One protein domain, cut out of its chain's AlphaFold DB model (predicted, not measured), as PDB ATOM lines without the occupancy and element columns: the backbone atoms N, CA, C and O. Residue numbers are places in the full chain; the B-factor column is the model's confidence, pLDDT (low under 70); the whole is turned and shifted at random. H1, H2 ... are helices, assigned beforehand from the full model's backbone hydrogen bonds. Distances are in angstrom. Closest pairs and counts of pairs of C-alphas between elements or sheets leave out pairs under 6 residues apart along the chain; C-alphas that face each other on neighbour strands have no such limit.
ATOM      1  N   PRO A  84      -8.888  13.021  32.894       70.00
ATOM      2  CA  PRO A  84     -10.253  12.625  33.194       70.00
ATOM      3  C   PRO A  84     -10.272  11.965  34.573       70.00
ATOM      4  O   PRO A  84      -9.425  11.112  34.850       70.00
ATOM      5  N   LYS A  85     -11.215  12.372  35.434       75.56
ATOM      6  CA  LYS A  85     -11.368  11.758  36.756       75.56
ATOM      7  C   LYS A  85     -11.494  10.245  36.562       75.56
ATOM      8  O   LYS A  85     -12.406   9.790  35.864       75.56
ATOM      9  N   LYS A  86     -10.555   9.494  37.137       84.44
ATOM     10  CA  LYS A  86     -10.551   8.035  37.083       84.44
ATOM     11  C   LYS A  86     -11.756   7.503  37.878       84.44
ATOM     12  O   LYS A  86     -12.255   8.156  38.794       84.44
ATOM     13  N   MET A  87     -12.300   6.361  37.469       85.12
ATOM     14  CA  MET A  87     -13.476   5.765  38.115       85.12
ATOM     15  C   MET A  87     -13.071   5.021  39.394       85.12
ATOM     16  O   MET A  87     -11.968   4.494  39.470       85.12
ATOM     17  N   ALA A  88     -13.965   4.900  40.375       85.94
ATOM     18  CA  ALA A  88     -13.707   4.012  41.510       85.94
ATOM     19  C   ALA A  88     -13.630   2.551  41.039       85.94
ATOM     20  O   ALA A  88     -14.389   2.132  40.157       85.94
ATOM     21  N   VAL A  89     -12.722   1.772  41.627       85.81
ATOM     22  CA  VAL A  89     -12.604   0.340  41.344       85.81
ATOM     23  C   VAL A  89     -13.889  -0.355  41.808       85.81
ATOM     24  O   VAL A  89     -14.320  -0.150  42.942       85.81
ATOM     25  N   PRO A  90     -14.542  -1.168  40.959       85.69
ATOM     26  CA  PRO A  90     -15.763  -1.847  41.357       85.69
ATOM     27  C   PRO A  90     -15.455  -2.980  42.345       85.69
ATOM     28  O   PRO A  90     -14.564  -3.808  42.119       85.69
ATOM     29  N   PHE A  91     -16.232  -3.044  43.427       85.38
ATOM     30  CA  PHE A  91     -16.147  -4.090  44.445       85.38
ATOM     31  C   PHE A  91     -17.458  -4.871  44.542       85.38
ATOM     32  O   PHE A  91     -18.558  -4.324  44.504       85.38
ATOM     33  N   THR A  92     -17.331  -6.181  44.724       84.75
ATOM     34  CA  THR A  92     -18.444  -7.073  45.053       84.75
ATOM     35  C   THR A  92     -18.976  -6.792  46.462       84.75
ATOM     36  O   THR A  92     -18.274  -6.239  47.308       84.75
ATOM     37  N   LYS A  93     -20.191  -7.268  46.775       83.38
ATOM     38  CA  LYS A  93     -20.773  -7.180  48.133       83.38
ATOM     39  C   LYS A  93     -19.896  -7.813  49.223       83.38
ATOM     40  O   LYS A  93     -20.013  -7.447  50.384       83.38
ATOM     41  N   ALA A  94     -19.029  -8.755  48.846       83.31
ATOM     42  CA  ALA A  94     -18.075  -9.406  49.739       83.31
ATOM     43  C   ALA A  94     -16.778  -8.596  49.950       83.31
ATOM     44  O   ALA A  94     -15.869  -9.081  50.613       83.31
ATOM     45  N   GLY A  95     -16.651  -7.402  49.358       80.50
ATOM     46  CA  GLY A  95     -15.451  -6.562  49.448       80.50
ATOM     47  C   GLY A  95     -14.307  -6.977  48.518       80.50
ATOM     48  O   GLY A  95     -13.262  -6.340  48.519       80.50
ATOM     49  N   ASN A  96     -14.494  -8.012  47.695       83.69
ATOM     50  CA  ASN A  96     -13.512  -8.425  46.688       83.69
ATOM     51  C   ASN A  96     -13.661  -7.610  45.401       83.69
ATOM     52  O   ASN A  96     -14.779  -7.236  45.043       83.69
ATOM     53  N   ILE A  97     -12.565  -7.421  44.665       83.69
ATOM     54  CA  ILE A  97     -12.550  -6.718  43.372       83.69
ATOM     55  C   ILE A  97     -13.493  -7.401  42.367       83.69
ATOM     56  O   ILE A  97     -13.435  -8.617  42.156       83.69
ATOM     57  N   GLY A  98     -14.341  -6.613  41.706       85.94
ATOM     58  CA  GLY A  98     -15.272  -7.045  40.662       85.94
ATOM     59  C   GLY A  98     -14.578  -7.373  39.335       85.94
ATOM     60  O   GLY A  98     -14.771  -6.683  38.338       85.94
ATOM     61  N   ILE A  99     -13.782  -8.450  39.285       85.50
ATOM     62  CA  ILE A  99     -12.967  -8.827  38.106       85.50
ATOM     63  C   ILE A  99     -13.792  -8.891  36.809       85.50
ATOM     64  O   ILE A  99     -13.312  -8.492  35.747       85.50
ATOM     65  N   LYS A 100     -15.026  -9.411  36.875       87.12
ATOM     66  CA  LYS A 100     -15.913  -9.521  35.707       87.12
ATOM     67  C   LYS A 100     -16.260  -8.140  35.142       87.12
ATOM     68  O   LYS A 100     -16.095  -7.931  33.946       87.12
ATOM     69  N   GLU A 101     -16.664  -7.217  36.011       86.62
ATOM     70  CA  GLU A 101     -17.059  -5.850  35.652       86.62
ATOM     71  C   GLU A 101     -15.879  -5.075  35.064       86.62
ATOM     72  O   GLU A 101     -16.013  -4.427  34.026       86.62
ATOM     73  N   ILE A 102     -14.692  -5.232  35.656       87.00
ATOM     74  CA  ILE A 102     -13.448  -4.655  35.134       87.00
ATOM     75  C   ILE A 102     -13.161  -5.169  33.723       87.00
ATOM     76  O   ILE A 102     -12.920  -4.373  32.818       87.00
ATOM     77  N   LYS A 103     -13.201  -6.491  33.507       86.75
ATOM     78  CA  LYS A 103     -12.946  -7.081  32.183       86.75
ATOM     79  C   LYS A 103     -13.972  -6.629  31.148       86.75
ATOM     80  O   LYS A 103     -13.594  -6.355  30.012       86.75
ATOM     81  N   ASP A 104     -15.248  -6.557  31.524       88.88
ATOM     82  CA  ASP A 104     -16.315  -6.056  30.653       88.88
ATOM     83  C   ASP A 104     -16.051  -4.603  30.244       88.88
ATOM     84  O   ASP A 104     -16.054  -4.295  29.053       88.88
ATOM     85  N   PHE A 105     -15.719  -3.731  31.200       88.00
ATOM     86  CA  PHE A 105     -15.362  -2.342  30.918       88.00
ATOM     87  C   PHE A 105     -14.123  -2.229  30.023       88.00
ATOM     88  O   PHE A 105     -14.146  -1.513  29.023       88.00
ATOM     89  N   LEU A 106     -13.049  -2.953  30.334       86.06
ATOM     90  CA  LEU A 106     -11.804  -2.890  29.570       86.06
ATOM     91  C   LEU A 106     -11.983  -3.393  28.127       86.06
ATOM     92  O   LEU A 106     -11.413  -2.804  27.206       86.06
ATOM     93  N   ARG A 107     -12.872  -4.370  27.891       87.25
ATOM     94  CA  ARG A 107     -13.280  -4.769  26.533       87.25
ATOM     95  C   ARG A 107     -13.932  -3.625  25.754       87.25
ATOM     96  O   ARG A 107     -13.636  -3.471  24.571       87.25
ATOM     97  N   THR A 108     -14.749  -2.780  26.395       87.06
ATOM     98  CA  THR A 108     -15.312  -1.573  25.741       87.06
ATOM     99  C   THR A 108     -14.246  -0.544  25.355       87.06
ATOM    100  O   THR A 108     -14.487   0.306  24.502       87.06
ATOM    101  N   LYS A 109     -13.058  -0.618  25.969       84.94
ATOM    102  CA  LYS A 109     -11.883   0.208  25.664       84.94
ATOM    103  C   LYS A 109     -10.877  -0.501  24.753       84.94
ATOM    104  O   LYS A 109      -9.743  -0.049  24.647       84.94
ATOM    105  N   HIS A 110     -11.293  -1.588  24.097       83.31
ATOM    106  CA  HIS A 110     -10.480  -2.402  23.187       83.31
ATOM    107  C   HIS A 110      -9.290  -3.123  23.842       83.31
ATOM    108  O   HIS A 110      -8.376  -3.557  23.148       83.31
ATOM    109  N   VAL A 111      -9.312  -3.311  25.164       80.88
ATOM    110  CA  VAL A 111      -8.340  -4.158  25.864       80.88
ATOM    111  C   VAL A 111      -8.940  -5.556  25.994       80.88
ATOM    112  O   VAL A 111      -9.901  -5.767  26.736       80.88
ATOM    113  N   THR A 112      -8.412  -6.516  25.235       79.19
ATOM    114  CA  THR A 112      -8.963  -7.881  25.146       79.19
ATOM    115  C   THR A 112      -8.039  -8.965  25.700       79.19
ATOM    116  O   THR A 112      -8.517 -10.064  25.981       79.19
ATOM    117  N   GLN A 113      -6.750  -8.672  25.899       78.75
ATOM    118  CA  GLN A 113      -5.770  -9.611  26.447       78.75
ATOM    119  C   GLN A 113      -5.626  -9.431  27.963       78.75
ATOM    120  O   GLN A 113      -5.357  -8.334  28.451       78.75
ATOM    121  N   PHE A 114      -5.803 -10.530  28.701       76.75
ATOM    122  CA  PHE A 114      -5.665 -10.574  30.155       76.75
ATOM    123  C   PHE A 114      -4.982 -11.889  30.579       76.75
ATOM    124  O   PHE A 114      -5.548 -12.946  30.297       76.75
ATOM    125  N   PRO A 115      -3.853 -11.856  31.315       77.25
ATOM    126  CA  PRO A 115      -3.135 -10.662  31.749       77.25
ATOM    127  C   PRO A 115      -2.576  -9.868  30.563       77.25
ATOM    128  O   PRO A 115      -2.262 -10.422  29.521       77.25
ATOM    129  N   CYS A 116      -2.531  -8.550  30.713       77.12
ATOM    130  CA  CYS A 116      -1.794  -7.684  29.807       77.12
ATOM    131  C   CYS A 116      -0.300  -8.046  29.826       77.12
ATOM    132  O   CYS A 116       0.183  -8.529  30.850       77.12
ATOM    133  N   GLU A 117       0.429  -7.753  28.749       79.25
ATOM    134  CA  GLU A 117       1.847  -8.117  28.594       79.25
ATOM    135  C   GLU A 117       2.714  -7.682  29.792       79.25
ATOM    136  O   GLU A 117       3.445  -8.493  30.355       79.25
ATOM    137  N   SER A 118       2.540  -6.448  30.285       78.94
ATOM    138  CA  SER A 118       3.261  -5.943  31.466       78.94
ATOM    139  C   SER A 118       2.978  -6.758  32.737       78.94
ATOM    140  O   SER A 118       3.871  -7.009  33.540       78.94
ATOM    141  N   CYS A 119       1.735  -7.212  32.935       81.06
ATOM    142  CA  CYS A 119       1.391  -8.060  34.080       81.06
ATOM    143  C   CYS A 119       1.854  -9.504  33.896       81.06
ATOM    144  O   CYS A 119       2.184 -10.152  34.883       81.06
ATOM    145  N   GLU A 120       1.880 -10.012  32.665       82.81
ATOM    146  CA  GLU A 120       2.418 -11.337  32.365       82.81
ATOM    147  C   GLU A 120       3.914 -11.400  32.700       82.81
ATOM    148  O   GLU A 120       4.341 -12.298  33.424       82.81
ATOM    149  N   GLN A 121       4.680 -10.380  32.300       82.38
ATOM    150  CA  GLN A 121       6.096 -10.233  32.655       82.38
ATOM    151  C   GLN A 121       6.316 -10.108  34.173       82.38
ATOM    152  O   GLN A 121       7.289 -10.637  34.705       82.38
ATOM    153  N   ALA A 122       5.393  -9.454  34.884       77.31
ATOM    154  CA  ALA A 122       5.442  -9.297  36.338       77.31
ATOM    155  C   ALA A 122       4.873 -10.496  37.128       77.31
ATOM    156  O   ALA A 122       4.766 -10.420  38.352       77.31
ATOM    157  N   ASN A 123       4.465 -11.585  36.460       80.50
ATOM    158  CA  ASN A 123       3.761 -12.723  37.068       80.50
ATOM    159  C   ASN A 123       2.525 -12.302  37.904       80.50
ATOM    160  O   ASN A 123       2.190 -12.898  38.932       80.50
ATOM    161  N   ALA A 124       1.849 -11.237  37.468       77.19
ATOM    162  CA  ALA A 124       0.727 -10.602  38.144       77.19
ATOM    163  C   ALA A 124      -0.597 -10.862  37.411       77.19
ATOM    164  O   ALA A 124      -0.671 -11.055  36.196       77.19
ATOM    165  N   LYS A 125      -1.705 -10.826  38.156       75.62
ATOM    166  CA  LYS A 125      -3.048 -11.014  37.593       75.62
ATOM    167  C   LYS A 125      -3.660  -9.642  37.300       75.62
ATOM    168  O   LYS A 125      -4.264  -9.057  38.192       75.62
ATOM    169  N   CYS A 126      -3.583  -9.189  36.039       63.62
ATOM    170  CA  CYS A 126      -3.980  -7.867  35.479       63.62
ATOM    171  C   CYS A 126      -5.433  -7.371  35.788       63.62
ATOM    172  O   CYS A 126      -5.870  -6.352  35.270       63.62
ATOM    173  N   CYS A 127      -6.213  -8.050  36.639       68.19
ATOM    174  CA  CYS A 127      -7.519  -7.598  37.157       68.19
ATOM    175  C   CYS A 127      -7.737  -7.864  38.662       68.19
ATOM    176  O   CYS A 127      -8.778  -7.504  39.200       68.19
ATOM    177  N   ALA A 128      -6.792  -8.533  39.324       69.00
ATOM    178  CA  ALA A 128      -6.826  -8.872  40.748       69.00
ATOM    179  C   ALA A 128      -5.706  -8.171  41.540       69.00
ATOM    180  O   ALA A 128      -5.744  -8.160  42.763       69.00
ATOM    181  N   THR A 129      -4.727  -7.583  40.845       69.19
ATOM    182  CA  THR A 129      -3.624  -6.797  41.419       69.19
ATOM    183  C   THR A 129      -3.644  -5.384  40.824       69.19
ATOM    184  O   THR A 129      -2.866  -5.091  39.912       69.19
ATOM    185  N   PRO A 130      -4.575  -4.516  41.263       66.25
ATOM    186  CA  PRO A 130      -4.833  -3.236  40.604       66.25
ATOM    187  C   PRO A 130      -3.650  -2.266  40.674       66.25
ATOM    188  O   PRO A 130      -3.453  -1.509  39.735       66.25
ATOM    189  N   PHE A 131      -2.798  -2.380  41.694       67.56
ATOM    190  CA  PHE A 131      -1.590  -1.561  41.860       67.56
ATOM    191  C   PHE A 131      -0.458  -1.865  40.864       67.56
ATOM    192  O   PHE A 131       0.513  -1.123  40.798       67.56
ATOM    193  N   VAL A 132      -0.546  -2.968  40.112       71.88
ATOM    194  CA  VAL A 132       0.527  -3.423  39.199       71.88
ATOM    195  C   VAL A 132       0.152  -3.204  37.730       71.88
ATOM    196  O   VAL A 132       0.990  -3.255  36.835       71.88
ATOM    197  N   CYS A 133      -1.129  -2.985  37.449       78.81
ATOM    198  CA  CYS A 133      -1.644  -2.970  36.092       78.81
ATOM    199  C   CYS A 133      -1.793  -1.538  35.565       78.81
ATOM    200  O   CYS A 133      -2.726  -0.830  35.938       78.81
ATOM    201  N   GLU A 134      -0.947  -1.157  34.606       76.50
ATOM    202  CA  GLU A 134      -1.019   0.147  33.922       76.50
ATOM    203  C   GLU A 134      -2.378   0.391  33.244       76.50
ATOM    204  O   GLU A 134      -2.891   1.510  33.220       76.50
ATOM    205  N   TYR A 135      -3.003  -0.665  32.713       76.75
ATOM    206  CA  TYR A 135      -4.333  -0.558  32.114       76.75
ATOM    207  C   TYR A 135      -5.411  -0.245  33.150       76.75
ATOM    208  O   TYR A 135      -6.360   0.461  32.825       76.75
ATOM    209  N   LEU A 136      -5.287  -0.750  34.378       79.62
ATOM    210  CA  LEU A 136      -6.216  -0.429  35.455       79.62
ATOM    211  C   LEU A 136      -5.999   0.989  35.954       79.62
ATOM    212  O   LEU A 136      -6.973   1.735  36.011       79.62
ATOM    213  N   ASP A 137      -4.749   1.377  36.215       79.56
ATOM    214  CA  ASP A 137      -4.421   2.732  36.662       79.56
ATOM    215  C   ASP A 137      -4.910   3.798  35.672       79.56
ATOM    216  O   ASP A 137      -5.411   4.846  36.064       79.56
ATOM    217  N   ARG A 138      -4.863   3.522  34.365       80.94
ATOM    218  CA  ARG A 138      -5.341   4.466  33.348       80.94
ATOM    219  C   ARG A 138      -6.823   4.830  33.477       80.94
ATOM    220  O   ARG A 138      -7.212   5.922  33.060       80.94
ATOM    221  N   TYR A 139      -7.658   3.922  33.979       84.31
ATOM    222  CA  TYR A 139      -9.114   4.097  33.986       84.31
ATOM    223  C   TYR A 139      -9.720   4.176  35.383       84.31
ATOM    224  O   TYR A 139     -10.791   4.768  35.535       84.31
ATOM    225  N   TYR A 140      -9.055   3.600  36.380       85.75
ATOM    226  CA  TYR A 140      -9.549   3.505  37.741       85.75
ATOM    227  C   TYR A 140      -8.608   4.183  38.728       85.75
ATOM    228  O   TYR A 140      -7.391   4.082  38.605       85.75
ATOM    229  N   ASP A 141      -9.190   4.871  39.706       83.25
ATOM    230  CA  ASP A 141      -8.458   5.517  40.785       83.25
ATOM    231  C   ASP A 141      -8.114   4.466  41.840       83.25
ATOM    232  O   ASP A 141      -8.893   4.188  42.755       83.25
ATOM    233  N   VAL A 142      -7.005   3.762  41.619       78.56
ATOM    234  CA  VAL A 142      -6.599   2.638  42.469       78.56
ATOM    235  C   VAL A 142      -6.171   3.123  43.856       78.56
ATOM    236  O   VAL A 142      -6.424   2.423  44.827       78.56
ATOM    237  N   GLU A 143      -5.585   4.312  43.976       74.25
ATOM    238  CA  GLU A 143      -5.200   4.876  45.275       74.25
ATOM    239  C   GLU A 143      -6.451   5.246  46.088       74.25
ATOM    240  O   GLU A 143      -6.688   4.655  47.140       74.25
ATOM    241  N   GLU A 144      -7.345   6.088  45.545       75.88
ATOM    242  CA  GLU A 144      -8.573   6.515  46.245       75.88
ATOM    243  C   GLU A 144      -9.495   5.327  46.592       75.88
ATOM    244  O   GLU A 144     -10.190   5.333  47.607       75.88
ATOM    245  N   SER A 145      -9.513   4.276  45.764       75.56
ATOM    246  CA  SER A 145     -10.396   3.119  45.977       75.56
ATOM    247  C   SER A 145      -9.925   2.161  47.078       75.56
ATOM    248  O   SER A 145     -10.719   1.330  47.529       75.56
ATOM    249  N   PHE A 146      -8.652   2.223  47.472       70.56
ATOM    250  CA  PHE A 146      -8.052   1.297  48.436       70.56
ATOM    251  C   PHE A 146      -7.501   1.985  49.690       70.56
ATOM    252  O   PHE A 146      -7.412   1.316  50.720       70.56
ATOM    253  N   ASP A 147      -7.235   3.293  49.650       65.62
ATOM    254  CA  ASP A 147      -7.039   4.113  50.847       65.62
ATOM    255  C   ASP A 147      -8.388   4.336  51.545       65.62
ATOM    256  O   ASP A 147      -9.103   5.318  51.333       65.62
ATOM    257  N   ARG A 148      -8.777   3.383  52.397       52.72
ATOM    258  CA  ARG A 148      -9.814   3.636  53.403       52.72
ATOM    259  C   ARG A 148      -9.213   4.553  54.471       52.72
ATOM    260  O   ARG A 148      -8.139   4.218  54.962       52.72
ATOM    261  N   PRO A 149      -9.879   5.654  54.862       48.16
ATOM    262  CA  PRO A 149      -9.446   6.403  56.034       48.16
ATOM    263  C   PRO A 149      -9.406   5.458  57.243       48.16
ATOM    264  O   PRO A 149     -10.356   4.695  57.450       48.16
ATOM    265  N   GLU A 150      -8.276   5.480  57.954       46.38
ATOM    266  CA  GLU A 150      -8.040   4.743  59.204       46.38
ATOM    267  C   GLU A 150      -9.066   5.091  60.293       46.38
ATOM    268  O   GLU A 150      -9.489   6.271  60.372       46.38
TER     269      GLU A 150
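What this domain is: This is residues 84 to 150 of the 150 residues of an uncharacterized protein of Penicillium antarcticum (UniProt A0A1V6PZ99). What shape? The domain has little regular structure: four separate helices on winding loops. What builds it? The printed part has 67 residues, helices H1 to H4 in order and no named strand: all helix. It is compact, with a radius of gyration of the C-alphas of 11.7 A, spanning 34 by 26 by 24 A.

Where its parts are: What comes first? H1, residues 99 to 108, begins at C-alpha 99 (-12.967, -8.827, 38.106) and is 14.5 A long. What follows? H2 is residues 117 to 121, H3 134 to 137 and H4 142 to 146, with C-alpha 146 at (-8.052, 1.297, 48.436).

How they stand to each other: Do helices touch? None does. H2 and H3 are close but not clearly touching, their closest C-alphas, Ser 118 and Glu 134, being 7.8 A apart. What of backbones? Every O i to N i+4 pair in H1, H2 and H4 is within hydrogen-bond range.

The domain as a whole: Any cut? There is none. Where is confidence low? The pLDDT is under 70 in residues 126 to 131 and 147 to 150.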